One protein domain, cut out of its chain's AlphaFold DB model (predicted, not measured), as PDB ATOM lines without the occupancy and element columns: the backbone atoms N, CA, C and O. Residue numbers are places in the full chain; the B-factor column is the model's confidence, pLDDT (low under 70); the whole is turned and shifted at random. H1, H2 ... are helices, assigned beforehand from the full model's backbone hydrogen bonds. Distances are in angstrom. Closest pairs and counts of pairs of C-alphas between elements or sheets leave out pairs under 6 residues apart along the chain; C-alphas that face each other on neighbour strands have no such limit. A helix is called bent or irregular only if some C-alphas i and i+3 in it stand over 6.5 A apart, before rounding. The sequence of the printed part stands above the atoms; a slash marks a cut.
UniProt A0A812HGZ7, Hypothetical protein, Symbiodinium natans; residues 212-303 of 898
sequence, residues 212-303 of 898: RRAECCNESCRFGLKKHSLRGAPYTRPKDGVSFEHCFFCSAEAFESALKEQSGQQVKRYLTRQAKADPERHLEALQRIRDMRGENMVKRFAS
ATOM      1  N   ARG A 212     515.366   9.610 585.219       49.59
ATOM      2  CA  ARG A 212     515.200   8.520 586.195       49.59
ATOM      3  C   ARG A 212     513.799   8.623 586.795       49.59
ATOM      4  O   ARG A 212     513.432   9.673 587.311       49.59
ATOM      5  N   ARG A 213     513.018   7.540 586.686       55.81
ATOM      6  CA  ARG A 213     511.643   7.483 587.202       55.81
ATOM      7  C   ARG A 213     511.647   7.956 588.653       55.81
ATOM      8  O   ARG A 213     512.342   7.349 589.465       55.81
ATOM      9  N   ALA A 214     510.893   9.016 588.932       63.56
ATOM     10  CA  ALA A 214     510.699   9.523 590.281       63.56
ATOM     11  C   ALA A 214     510.248   8.378 591.203       63.56
ATOM     12  O   ALA A 214     509.533   7.468 590.772       63.56
ATOM     13  N   GLU A 215     510.708   8.391 592.448       78.88
ATOM     14  CA  GLU A 215     510.217   7.501 593.499       78.88
ATOM     15  C   GLU A 215     509.037   8.163 594.213       78.88
ATOM     16  O   GLU A 215     508.873   9.377 594.166       78.88
ATOM     17  N   CYS A 216     508.187   7.368 594.861       81.06
ATOM     18  CA  CYS A 216     507.087   7.878 595.674       81.06
ATOM     19  C   CYS A 216     507.626   8.837 596.744       81.06
ATOM     20  O   CYS A 216     508.473   8.438 597.547       81.06
ATOM     21  N   CYS A 217     507.077  10.053 596.812       83.12
ATOM     22  CA  CYS A 217     507.490  11.073 597.780       83.12
ATOM     23  C   CYS A 217     507.155  10.719 599.241       83.12
ATOM     24  O   CYS A 217     507.594  11.404 600.156       83.12
ATOM     25  N   ASN A 218     506.393   9.646 599.494       82.19
ATOM     26  CA  ASN A 218     506.157   9.183 600.858       82.19
ATOM     27  C   ASN A 218     507.394   8.427 601.357       82.19
ATOM     28  O   ASN A 218     507.703   7.332 600.877       82.19
ATOM     29  N   GLU A 219     508.069   8.993 602.354       79.75
ATOM     30  CA  GLU A 219     509.324   8.457 602.874       79.75
ATOM     31  C   GLU A 219     509.200   7.063 603.492       79.75
ATOM     32  O   GLU A 219     510.131   6.259 603.412       79.75
ATOM     33  N   SER A 220     508.013   6.761 604.023       83.69
ATOM     34  CA  SER A 220     507.651   5.468 604.604       83.69
ATOM     35  C   SER A 220     507.131   4.454 603.573       83.69
ATOM     36  O   SER A 220     506.722   3.353 603.938       83.69
ATOM     37  N   CYS A 221     507.126   4.790 602.276       83.69
ATOM     38  CA  CYS A 221     506.624   3.901 601.233       83.69
ATOM     39  C   CYS A 221     507.467   2.621 601.130       83.69
ATOM     40  O   CYS A 221     508.651   2.673 600.803       83.69
ATOM     41  N   ARG A 222     506.829   1.460 601.320       84.62
ATOM     42  CA  ARG A 222     507.464   0.133 601.193       84.62
ATOM     43  C   ARG A 222     507.051  -0.637 599.943       84.62
ATOM     44  O   ARG A 222     507.382  -1.808 599.774       84.62
ATOM     45  N   PHE A 223     506.313  -0.001 599.036       86.81
ATOM     46  CA  PHE A 223     505.646  -0.724 597.957       86.81
ATOM     47  C   PHE A 223     506.528  -1.027 596.742       86.81
ATOM     48  O   PHE A 223     506.002  -1.567 595.776       86.81
ATOM     49  N   GLY A 224     507.836  -0.756 596.745       83.12
ATOM     50  CA  GLY A 224     508.698  -0.969 595.575       83.12
ATOM     51  C   GLY A 224     508.643  -2.390 594.987       83.12
ATOM     52  O   GLY A 224     508.532  -3.381 595.709       83.12
ATOM     53  N   LEU A 225     508.693  -2.486 593.649       74.75
ATOM     54  CA  LEU A 225     508.565  -3.750 592.897       74.75
ATOM     55  C   LEU A 225     509.892  -4.505 592.711       74.75
ATOM     56  O   LEU A 225     509.879  -5.656 592.278       74.75
ATOM     57  N   LYS A 226     511.034  -3.860 592.971       75.50
ATOM     58  CA  LYS A 226     512.371  -4.456 592.840       75.50
ATOM     59  C   LYS A 226     512.991  -4.639 594.221       75.50
ATOM     60  O   LYS A 226     512.789  -3.800 595.089       75.50
ATOM     61  N   LYS A 227     513.825  -5.670 594.387       61.56
ATOM     62  CA  LYS A 227     514.488  -6.005 595.663       61.56
ATOM     63  C   LYS A 227     515.323  -4.847 596.247       61.56
ATOM     64  O   LYS A 227     515.413  -4.723 597.458       61.56
ATOM     65  N   HIS A 228     515.877  -3.987 595.387       64.19
ATOM     66  CA  HIS A 228     516.658  -2.793 595.754       64.19
ATOM     67  C   HIS A 228     515.843  -1.486 595.810       64.19
ATOM     68  O   HIS A 228     516.369  -0.462 596.221       64.19
ATOM     69  N   SER A 229     514.575  -1.494 595.388       71.75
ATOM     70  CA  SER A 229     513.688  -0.323 595.422       71.75
ATOM     71  C   SER A 229     512.787  -0.460 596.643       71.75
ATOM     72  O   SER A 229     511.875  -1.291 596.650       71.75
ATOM     73  N   LEU A 230     513.044   0.318 597.695       70.44
ATOM     74  CA  LEU A 230     512.181   0.322 598.881       70.44
ATOM     75  C   LEU A 230     510.851   1.023 598.567       70.44
ATOM     76  O   LEU A 230     509.779   0.469 598.823       70.44
ATOM     77  N   ARG A 231     510.915   2.176 597.895       79.12
ATOM     78  CA  ARG A 231     509.748   3.000 597.566       79.12
ATOM     79  C   ARG A 231     509.086   2.558 596.260       79.12
ATOM     80  O   ARG A 231     509.738   2.070 595.333       79.12
ATOM     81  N   GLY A 232     507.758   2.672 596.214       81.88
ATOM     82  CA  GLY A 232     506.963   2.468 594.999       81.88
ATOM     83  C   GLY A 232     507.197   3.591 593.987       81.88
ATOM     84  O   GLY A 232     507.686   4.652 594.353       81.88
ATOM     85  N   ALA A 233     506.826   3.379 592.726       82.88
ATOM     86  CA  ALA A 233     506.804   4.468 591.749       82.88
ATOM     87  C   ALA A 233     505.533   5.323 591.946       82.88
ATOM     88  O   ALA A 233     504.479   4.744 592.246       82.88
ATOM     89  N   PRO A 234     505.600   6.654 591.770       85.62
ATOM     90  CA  PRO A 234     504.425   7.503 591.710       85.62
ATOM     91  C   PRO A 234     503.487   7.042 590.595       85.62
ATOM     92  O   PRO A 234     503.922   6.478 589.583       85.62
ATOM     93  N   TYR A 235     502.184   7.206 590.806       86.06
ATOM     94  CA  TYR A 235     501.219   6.839 589.780       86.06
ATOM     95  C   TYR A 235     501.180   7.908 588.691       86.06
ATOM     96  O   TYR A 235     501.003   9.079 588.994       86.06
ATOM     97  N   THR A 236     501.258   7.507 587.428       82.81
ATOM     98  CA  THR A 236     500.921   8.374 586.296       82.81
ATOM     99  C   THR A 236     499.717   7.799 585.568       82.81
ATOM    100  O   THR A 236     499.730   6.634 585.146       82.81
ATOM    101  N   ARG A 237     498.656   8.598 585.437       83.94
ATOM    102  CA  ARG A 237     497.438   8.203 584.730       83.94
ATOM    103  C   ARG A 237     497.731   8.137 583.222       83.94
ATOM    104  O   ARG A 237     498.139   9.138 582.646       83.94
ATOM    105  N   PRO A 238     497.544   6.982 582.550       77.81
ATOM    106  CA  PRO A 238     497.962   6.833 581.153       77.81
ATOM    107  C   PRO A 238     497.155   7.653 580.153       77.81
ATOM    108  O   PRO A 238     497.668   7.955 579.086       77.81
ATOM    109  N   LYS A 239     495.889   7.952 580.469       75.00
ATOM    110  CA  LYS A 239     494.962   8.589 579.529       75.00
ATOM    111  C   LYS A 239     495.341  10.037 579.211       75.00
ATOM    112  O   LYS A 239     495.128  10.480 578.094       75.00
ATOM    113  N   ASP A 240     495.871  10.754 580.193       79.88
ATOM    114  CA  ASP A 240     496.147  12.191 580.117       79.88
ATOM    115  C   ASP A 240     497.523  12.581 580.676       79.88
ATOM    116  O   ASP A 240     497.860  13.757 580.723       79.88
ATOM    117  N   GLY A 241     498.328  11.607 581.110       79.38
ATOM    118  CA  GLY A 241     499.690  11.842 581.585       79.38
ATOM    119  C   GLY A 241     499.784  12.506 582.960       79.38
ATOM    120  O   GLY A 241     500.893  12.805 583.397       79.38
ATOM    121  N   VAL A 242     498.668  12.707 583.672       82.50
ATOM    122  CA  VAL A 242     498.682  13.331 585.003       82.50
ATOM    123  C   VAL A 242     499.465  12.445 585.971       82.50
ATOM    124  O   VAL A 242     499.091  11.295 586.224       82.50
ATOM    125  N   SER A 243     500.563  12.979 586.506       83.56
ATOM    126  CA  SER A 243     501.405  12.289 587.479       83.56
ATOM    127  C   SER A 243     501.058  12.726 588.893       83.56
ATOM    128  O   SER A 243     501.021  13.912 589.199       83.56
ATOM    129  N   PHE A 244     500.841  11.751 589.761       86.25
ATOM    130  CA  PHE A 244     500.736  11.934 591.199       86.25
ATOM    131  C   PHE A 244     502.138  11.874 591.808       86.25
ATOM    132  O   PHE A 244     503.009  11.192 591.271       86.25
ATOM    133  N   GLU A 245     502.357  12.529 592.947       84.88
ATOM    134  CA  GLU A 245     503.634  12.480 593.684       84.88
ATOM    135  C   GLU A 245     503.809  11.177 594.491       84.88
ATOM    136  O   GLU A 245     504.906  10.791 594.904       84.88
ATOM    137  N   HIS A 246     502.712  10.445 594.695       87.69
ATOM    138  CA  HIS A 246     502.664   9.224 595.491       87.69
ATOM    139  C   HIS A 246     502.206   8.010 594.674       87.69
ATOM    140  O   HIS A 246     501.529   8.118 593.649       87.69
ATOM    141  N   CYS A 247     502.568   6.811 595.140       87.75
ATOM    142  CA  CYS A 247     502.070   5.565 594.563       87.75
ATOM    143  C   CYS A 247     500.610   5.301 594.976       87.75
ATOM    144  O   CYS A 247     500.103   5.863 595.949       87.75
ATOM    145  N   PHE A 248     499.961   4.360 594.286       87.38
ATOM    146  CA  PHE A 248     498.564   3.971 594.517       87.38
ATOM    147  C   PHE A 248     498.212   3.600 595.965       87.38
ATOM    148  O   PHE A 248     497.050   3.658 596.329       87.38
ATOM    149  N   PHE A 249     499.172   3.164 596.783       90.06
ATOM    150  CA  PHE A 249     498.912   2.727 598.166       90.06
ATOM    151  C   PHE A 249     499.266   3.787 599.210       90.06
ATOM    152  O   PHE A 249     498.938   3.621 600.380       90.06
ATOM    153  N   CYS A 250     499.949   4.856 598.794       88.00
ATOM    154  CA  CYS A 250     500.368   5.951 599.666       88.00
ATOM    155  C   CYS A 250     499.476   7.189 599.531       88.00
ATOM    156  O   CYS A 250     499.597   8.091 600.347       88.00
ATOM    157  N   SER A 251     498.592   7.234 598.529       88.38
ATOM    158  CA  SER A 251     497.667   8.344 598.298       88.38
ATOM    159  C   SER A 251     496.284   7.826 597.908       88.38
ATOM    160  O   SER A 251     496.141   7.146 596.891       88.38
ATOM    161  N   ALA A 252     495.253   8.251 598.640       86.50
ATOM    162  CA  ALA A 252     493.860   7.936 598.324       86.50
ATOM    163  C   ALA A 252     493.427   8.484 596.950       86.50
ATOM    164  O   ALA A 252     492.673   7.826 596.237       86.50
ATOM    165  N   GLU A 253     493.945   9.646 596.544       88.00
ATOM    166  CA  GLU A 253     493.612  10.275 595.261       88.00
ATOM    167  C   GLU A 253     494.184   9.491 594.068       88.00
ATOM    168  O   GLU A 253     493.446   9.076 593.173       88.00
ATOM    169  N   ALA A 254     495.486   9.183 594.105       86.94
ATOM    170  CA  ALA A 254     496.132   8.268 593.165       86.94
ATOM    171  C   ALA A 254     495.432   6.896 593.092       86.94
ATOM    172  O   ALA A 254     495.263   6.345 592.001       86.94
ATOM    173  N   PHE A 255     494.995   6.344 594.233       89.62
ATOM    174  CA  PHE A 255     494.240   5.091 594.270       89.62
ATOM    175  C   PHE A 255     492.899   5.209 593.537       89.62
ATOM    176  O   PHE A 255     492.599   4.381 592.680       89.62
ATOM    177  N   GLU A 256     492.113   6.251 593.819       87.50
ATOM    178  CA  GLU A 256     490.823   6.502 593.165       87.50
ATOM    179  C   GLU A 256     490.953   6.715 591.664       87.50
ATOM    180  O   GLU A 256     490.212   6.129 590.872       87.50
ATOM    181  N   SER A 257     491.939   7.512 591.264       86.31
ATOM    182  CA  SER A 257     492.256   7.741 589.861       86.31
ATOM    183  C   SER A 257     492.566   6.410 589.155       86.31
ATOM    184  O   SER A 257     492.015   6.115 588.095       86.31
ATOM    185  N   ALA A 258     493.323   5.525 589.809       84.75
ATOM    186  CA  ALA A 258     493.633   4.197 589.289       84.75
ATOM    187  C   ALA A 258     492.461   3.210 589.300       84.75
ATOM    188  O   ALA A 258     492.466   2.261 588.514       84.75
ATOM    189  N   LEU A 259     491.476   3.384 590.189       85.19
ATOM    190  CA  LEU A 259     490.251   2.581 590.215       85.19
ATOM    191  C   LEU A 259     489.300   2.948 589.078       85.19
ATOM    192  O   LEU A 259     488.702   2.049 588.475       85.19
ATOM    193  N   LYS A 260     489.163   4.249 588.802       83.56
ATOM    194  CA  LYS A 260     488.366   4.772 587.686       83.56
ATOM    195  C   LYS A 260     488.963   4.335 586.347       83.56
ATOM    196  O   LYS A 260     488.230   3.945 585.440       83.56
ATOM    197  N   GLU A 261     490.289   4.280 586.264       77.06
ATOM    198  CA  GLU A 261     491.007   3.850 585.070       77.06
ATOM    199  C   GLU A 261     490.960   2.322 584.875       77.06
ATOM    200  O   GLU A 261     491.378   1.540 585.735       77.06
ATOM    201  N   GLN A 262     490.457   1.864 583.721       68.19
ATOM    202  CA  GLN A 262     490.392   0.436 583.355       68.19
ATOM    203  C   GLN A 262     489.823  -0.465 584.480       68.19
ATOM    204  O   GLN A 262     490.263  -1.601 584.679       68.19
ATOM    205  N   SER A 263     488.858   0.040 585.262       74.06
ATOM    206  CA  SER A 263     488.239  -0.672 586.395       74.06
ATOM    207  C   SER A 263     489.219  -1.178 587.476       74.06
ATOM    208  O   SER A 263     488.962  -2.217 588.107       74.06
ATOM    209  N   GLY A 264     490.348  -0.490 587.696       79.25
ATOM    210  CA  GLY A 264     491.358  -0.877 588.690       79.25
ATOM    211  C   GLY A 264     492.360  -1.923 588.198       79.25
ATOM    212  O   GLY A 264     493.000  -2.608 589.003       79.25
ATOM    213  N   GLN A 265     492.500  -2.110 586.881       76.88
ATOM    214  CA  GLN A 265     493.402  -3.118 586.313       76.88
ATOM    215  C   GLN A 265     494.874  -2.865 586.668       76.88
ATOM    216  O   GLN A 265     495.628  -3.823 586.859       76.88
ATOM    217  N   GLN A 266     495.286  -1.604 586.807       80.19
ATOM    218  CA  GLN A 266     496.647  -1.265 587.225       80.19
ATOM    219  C   GLN A 266     496.940  -1.726 588.653       80.19
ATOM    220  O   GLN A 266     497.949  -2.396 588.877       80.19
ATOM    221  N   VAL A 267     496.005  -1.491 589.578       86.31
ATOM    222  CA  VAL A 267     496.073  -1.978 590.963       86.31
ATOM    223  C   VAL A 267     496.171  -3.511 590.985       86.31
ATOM    224  O   VAL A 267     497.059  -4.062 591.634       86.31
ATOM    225  N   LYS A 268     495.352  -4.223 590.189       82.56
ATOM    226  CA  LYS A 268     495.432  -5.699 590.053       82.56
ATOM    227  C   LYS A 268     496.799  -6.175 589.566       82.56
ATOM    228  O   LYS A 268     497.366  -7.112 590.132       82.56
ATOM    229  N   ARG A 269     497.322  -5.566 588.497       80.38
ATOM    230  CA  ARG A 269     498.631  -5.925 587.923       80.38
ATOM    231  C   ARG A 269     499.748  -5.683 588.932       80.38
ATOM    232  O   ARG A 269     500.633  -6.527 589.052       80.38
ATOM    233  N   TYR A 270     499.682  -4.574 589.665       84.81
ATOM    234  CA  TYR A 270     500.652  -4.238 590.697       84.81
ATOM    235  C   TYR A 270     500.651  -5.265 591.826       84.81
ATOM    236  O   TYR A 270     501.687  -5.868 592.088       84.81
ATOM    237  N   LEU A 271     499.486  -5.540 592.421       85.38
ATOM    238  CA  LEU A 271     499.336  -6.534 593.487       85.38
ATOM    239  C   LEU A 271     499.800  -7.926 593.042       85.38
ATOM    240  O   LEU A 271     500.466  -8.618 593.799       85.38
ATOM    241  N   THR A 272     499.519  -8.317 591.794       77.06
ATOM    242  CA  THR A 272     499.973  -9.604 591.235       77.06
ATOM    243  C   THR A 272     501.496  -9.668 591.098       77.06
ATOM    244  O   THR A 272     502.095 -10.720 591.317       77.06
ATOM    245  N   ARG A 273     502.141  -8.564 590.699       78.75
ATOM    246  CA  ARG A 273     503.608  -8.481 590.615       78.75
ATOM    247  C   ARG A 273     504.233  -8.466 592.005       78.75
ATOM    248  O   ARG A 273     505.207  -9.177 592.214       78.75
ATOM    249  N   GLN A 274     503.644  -7.731 592.944       81.00
ATOM    250  CA  GLN A 274     504.100  -7.704 594.328       81.00
ATOM    251  C   GLN A 274     503.977  -9.065 595.008       81.00
ATOM    252  O   GLN A 274     504.963  -9.526 595.555       81.00
ATOM    253  N   ALA A 275     502.848  -9.765 594.866       78.62
ATOM    254  CA  ALA A 275     502.665 -11.107 595.425       78.62
ATOM    255  C   ALA A 275     503.729 -12.115 594.952       78.62
ATOM    256  O   ALA A 275     504.017 -13.084 595.648       78.62
ATOM    257  N   LYS A 276     504.310 -11.906 593.762       74.00
ATOM    258  CA  LYS A 276     505.423 -12.718 593.245       74.00
ATOM    259  C   LYS A 276     506.791 -12.263 593.750       74.00
ATOM    260  O   LYS A 276     507.695 -13.089 593.807       74.00
ATOM    261  N   ALA A 277     506.961 -10.969 594.007       77.00
ATOM    262  CA  ALA A 277     508.237 -10.383 594.396       77.00
ATOM    263  C   ALA A 277     508.476 -10.473 595.910       77.00
ATOM    264  O   ALA A 277     509.577 -10.822 596.322       77.00
ATOM    265  N   ASP A 278     507.454 -10.160 596.710       81.38
ATOM    266  CA  ASP A 278     507.502 -10.092 598.170       81.38
ATOM    267  C   ASP A 278     506.080 -10.295 598.759       81.38
ATOM    268  O   ASP A 278     505.227  -9.402 598.657       81.38
ATOM    269  N   PRO A 279     505.790 -11.477 599.339       79.88
ATOM    270  CA  PRO A 279     504.486 -11.788 599.924       79.88
ATOM    271  C   PRO A 279     504.087 -10.894 601.106       79.88
ATOM    272  O   PRO A 279     502.897 -10.634 601.281       79.88
ATOM    273  N   GLU A 280     505.043 -10.404 601.898       81.12
ATOM    274  CA  GLU A 280     504.747  -9.565 603.067       81.12
ATOM    275  C   GLU A 280     504.270  -8.184 602.628       81.12
ATOM    276  O   GLU A 280     503.217  -7.712 603.065       81.12
ATOM    277  N   ARG A 281     504.962  -7.579 601.657       85.06
ATOM    278  CA  ARG A 281     504.534  -6.296 601.075       85.06
ATOM    279  C   ARG A 281     503.169  -6.399 600.399       85.06
ATOM    280  O   ARG A 281     502.397  -5.441 600.422       85.06
ATOM    281  N   HIS A 282     502.850  -7.558 599.821       86.12
ATOM    282  CA  HIS A 282     501.532  -7.802 599.241       86.12
ATOM    283  C   HIS A 282     500.420  -7.774 600.297       86.12
ATOM    284  O   HIS A 282     499.374  -7.168 600.056       86.12
ATOM    285  N   LEU A 283     500.642  -8.393 601.462       85.19
ATOM    286  CA  LEU A 283     499.701  -8.336 602.582       85.19
ATOM    287  C   LEU A 283     499.555  -6.908 603.111       85.19
ATOM    288  O   LEU A 283     498.433  -6.459 603.334       85.19
ATOM    289  N   GLU A 284     500.657  -6.166 603.221       87.06
ATOM    290  CA  GLU A 284     500.640  -4.755 603.615       87.06
ATOM    291  C   GLU A 284     499.853  -3.894 602.610       87.06
ATOM    292  O   GLU A 284     499.049  -3.049 602.997       87.06
ATOM    293  N   ALA A 285     499.998  -4.150 601.306       87.88
ATOM    294  CA  ALA A 285     499.232  -3.459 600.271       87.88
ATOM    295  C   ALA A 285     497.730  -3.779 600.356       87.88
ATOM    296  O   ALA A 285     496.899  -2.886 600.194       87.88
ATOM    297  N   LEU A 286     497.361  -5.034 600.643       87.62
ATOM    298  CA  LEU A 286     495.967  -5.413 600.893       87.62
ATOM    299  C   LEU A 286     495.422  -4.765 602.170       87.62
ATOM    300  O   LEU A 286     494.273  -4.327 602.168       87.62
ATOM    301  N   GLN A 287     496.239  -4.648 603.220       89.38
ATOM    302  CA  GLN A 287     495.875  -3.930 604.438       89.38
ATOM    303  C   GLN A 287     495.653  -2.441 604.150       89.38
ATOM    304  O   GLN A 287     494.623  -1.908 604.527       89.38
ATOM    305  N   ARG A 288     496.503  -1.783 603.353       89.19
ATOM    306  CA  ARG A 288     496.254  -0.389 602.941       89.19
ATOM    307  C   ARG A 288     494.962  -0.226 602.145       89.19
ATOM    308  O   ARG A 288     494.250   0.754 602.330       89.19
ATOM    309  N   ILE A 289     494.620  -1.178 601.275       89.50
ATOM    310  CA  ILE A 289     493.321  -1.170 600.579       89.50
ATOM    311  C   ILE A 289     492.170  -1.317 601.581       89.50
ATOM    312  O   ILE A 289     491.148  -0.643 601.431       89.50
ATOM    313  N   ARG A 290     492.332  -2.185 602.589       88.12
ATOM    314  CA  ARG A 290     491.374  -2.361 603.686       88.12
ATOM    315  C   ARG A 290     491.162  -1.054 604.433       88.12
ATOM    316  O   ARG A 290     490.020  -0.647 604.598       88.12
ATOM    317  N   ASP A 291     492.244  -0.384 604.802       88.56
ATOM    318  CA  ASP A 291     492.196   0.861 605.564       88.56
ATOM    319  C   ASP A 291     491.561   1.991 604.735       88.56
ATOM    320  O   ASP A 291     490.765   2.770 605.247       88.56
ATOM    321  N   MET A 292     491.840   2.056 603.426       85.56
ATOM    322  CA  MET A 292     491.300   3.107 602.553       85.56
ATOM    323  C   MET A 292     489.827   2.909 602.162       85.56
ATOM    324  O   MET A 292     489.124   3.896 601.922       85.56
ATOM    325  N   ARG A 293     489.361   1.663 601.978       86.25
ATOM    326  CA  ARG A 293     488.054   1.365 601.340       86.25
ATOM    327  C   ARG A 293     487.277   0.186 601.937       86.25
ATOM    328  O   ARG A 293     486.251  -0.217 601.384       86.25
ATOM    329  N   GLY A 294     487.740  -0.367 603.049       85.12
ATOM    330  CA  GLY A 294     487.080  -1.448 603.773       85.12
ATOM    331  C   GLY A 294     487.207  -2.833 603.128       85.12
ATOM    332  O   GLY A 294     487.735  -3.029 602.027       85.12
ATOM    333  N   GLU A 295     486.671  -3.832 603.830       82.31
ATOM    334  CA  GLU A 295     486.840  -5.259 603.517       82.31
ATOM    335  C   GLU A 295     486.308  -5.659 602.131       82.31
ATOM    336  O   GLU A 295     486.844  -6.549 601.467       82.31
ATOM    337  N   ASN A 296     485.259  -4.989 601.651       77.62
ATOM    338  CA  ASN A 296     484.640  -5.299 600.362       77.62
ATOM    339  C   ASN A 296     485.585  -5.019 599.182       77.62
ATOM    340  O   ASN A 296     485.590  -5.764 598.197       77.62
ATOM    341  N   MET A 297     486.435  -3.994 599.292       80.69
ATOM    342  CA  MET A 297     487.424  -3.676 598.261       80.69
ATOM    343  C   MET A 297     488.636  -4.603 598.309       80.69
ATOM    344  O   MET A 297     489.136  -5.001 597.253       80.69
ATOM    345  N   VAL A 298     489.039  -5.047 599.503       82.38
ATOM    346  CA  VAL A 298     490.026  -6.124 599.654       82.38
ATOM    347  C   VAL A 298     489.518  -7.374 598.956       82.38
ATOM    348  O   VAL A 298     490.220  -7.912 598.110       82.38
ATOM    349  N   LYS A 299     488.266  -7.787 599.191       79.44
ATOM    350  CA  LYS A 299     487.660  -8.946 598.512       79.44
ATOM    351  C   LYS A 299     487.697  -8.812 596.986       79.44
ATOM    352  O   LYS A 299     487.990  -9.797 596.312       79.44
ATOM    353  N   ARG A 300     487.490  -7.617 596.417       78.62
ATOM    354  CA  ARG A 300     487.561  -7.364 594.958       78.62
ATOM    355  C   ARG A 300     488.961  -7.584 594.364       78.62
ATOM    356  O   ARG A 300     489.064  -7.994 593.203       78.62
ATOM    357  N   PHE A 301     490.022  -7.321 595.127       76.06
ATOM    358  CA  PHE A 301     491.410  -7.449 594.663       76.06
ATOM    359  C   PHE A 301     492.123  -8.718 595.143       76.06
ATOM    360  O   PHE A 301     492.962  -9.246 594.415       76.06
ATOM    361  N   ALA A 302     491.731  -9.258 596.292       66.38
ATOM    362  CA  ALA A 302     492.225 -10.510 596.852       66.38
ATOM    363  C   ALA A 302     491.741 -11.739 596.058       66.38
ATOM    364  O   ALA A 302     492.435 -12.750 596.003       66.38
ATOM    365  N   SER A 303     490.578 -11.668 595.391       52.22
ATOM    366  CA  SER A 303     489.869 -12.864 594.894       52.22
ATOM    367  C   SER A 303     489.979 -13.200 593.397       52.22
ATOM    368  O   SER A 303     489.278 -14.098 592.940       52.22
TER     369      SER A 303
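This is residues 212 to 303 of the 898 residues of the protein "Hypothetical protein" of Symbiodinium natans (UniProt A0A812HGZ7). A looped stretch, residues 212 to 251, lies on one side of a sharply bent H1, whose arm H1b makes a hairpin with H2, and short H3 folds back along H2. The printed part has 92 residues with helices H1, H2, H3 in order, no named strand: all helix, compact, radius of gyration of the C-alphas 12.2 A, spans 35 by 30 by 20 A.

H1, residues 252 to 277, assigned as one helix by its hydrogen bonds, is bent: C-alphas 263 and 266 are 8.5 A apart. Arm H1a, residues 252 to 263, begins at C-alpha (493.860, 7.936, 598.324) and is irregular, C-alphas 259 and 262 being 7.2 A apart. H1b is residues 266 to 277, 16.4 A; H2 279 to 293, 21.1 A; H3 295 to 302, ending at C-alpha (492.225, -10.510, 596.852).

H1a and H1b only just touch, only at the corner, about perpendicular at 77 degrees; closest C-alphas Ala 258 and Gln 266, 6.6 A. H1b and H2, a hairpin, touch through residues 271 to 275 and 281 to 285 alone; closest C-alphas Ala 275 and His 282, 5.2 A. H2, with residues 286 to 290 alone, touches H3, also a hairpin; closest C-alphas Arg 290 and Val 298, 5.7 A. Each O i to N i+4 pair is within hydrogen-bond range in H2 and H3, 6 of 8 in H1a, 7 of 8 in H1b.

The printed part has no cut, and both links are tight. The farthest C-alphas, Arg 212 and Asn 296, are 36.4 A apart. pLDDT is under 70 at residues 212 to 214, 227 to 228, 262 and 302 to 303.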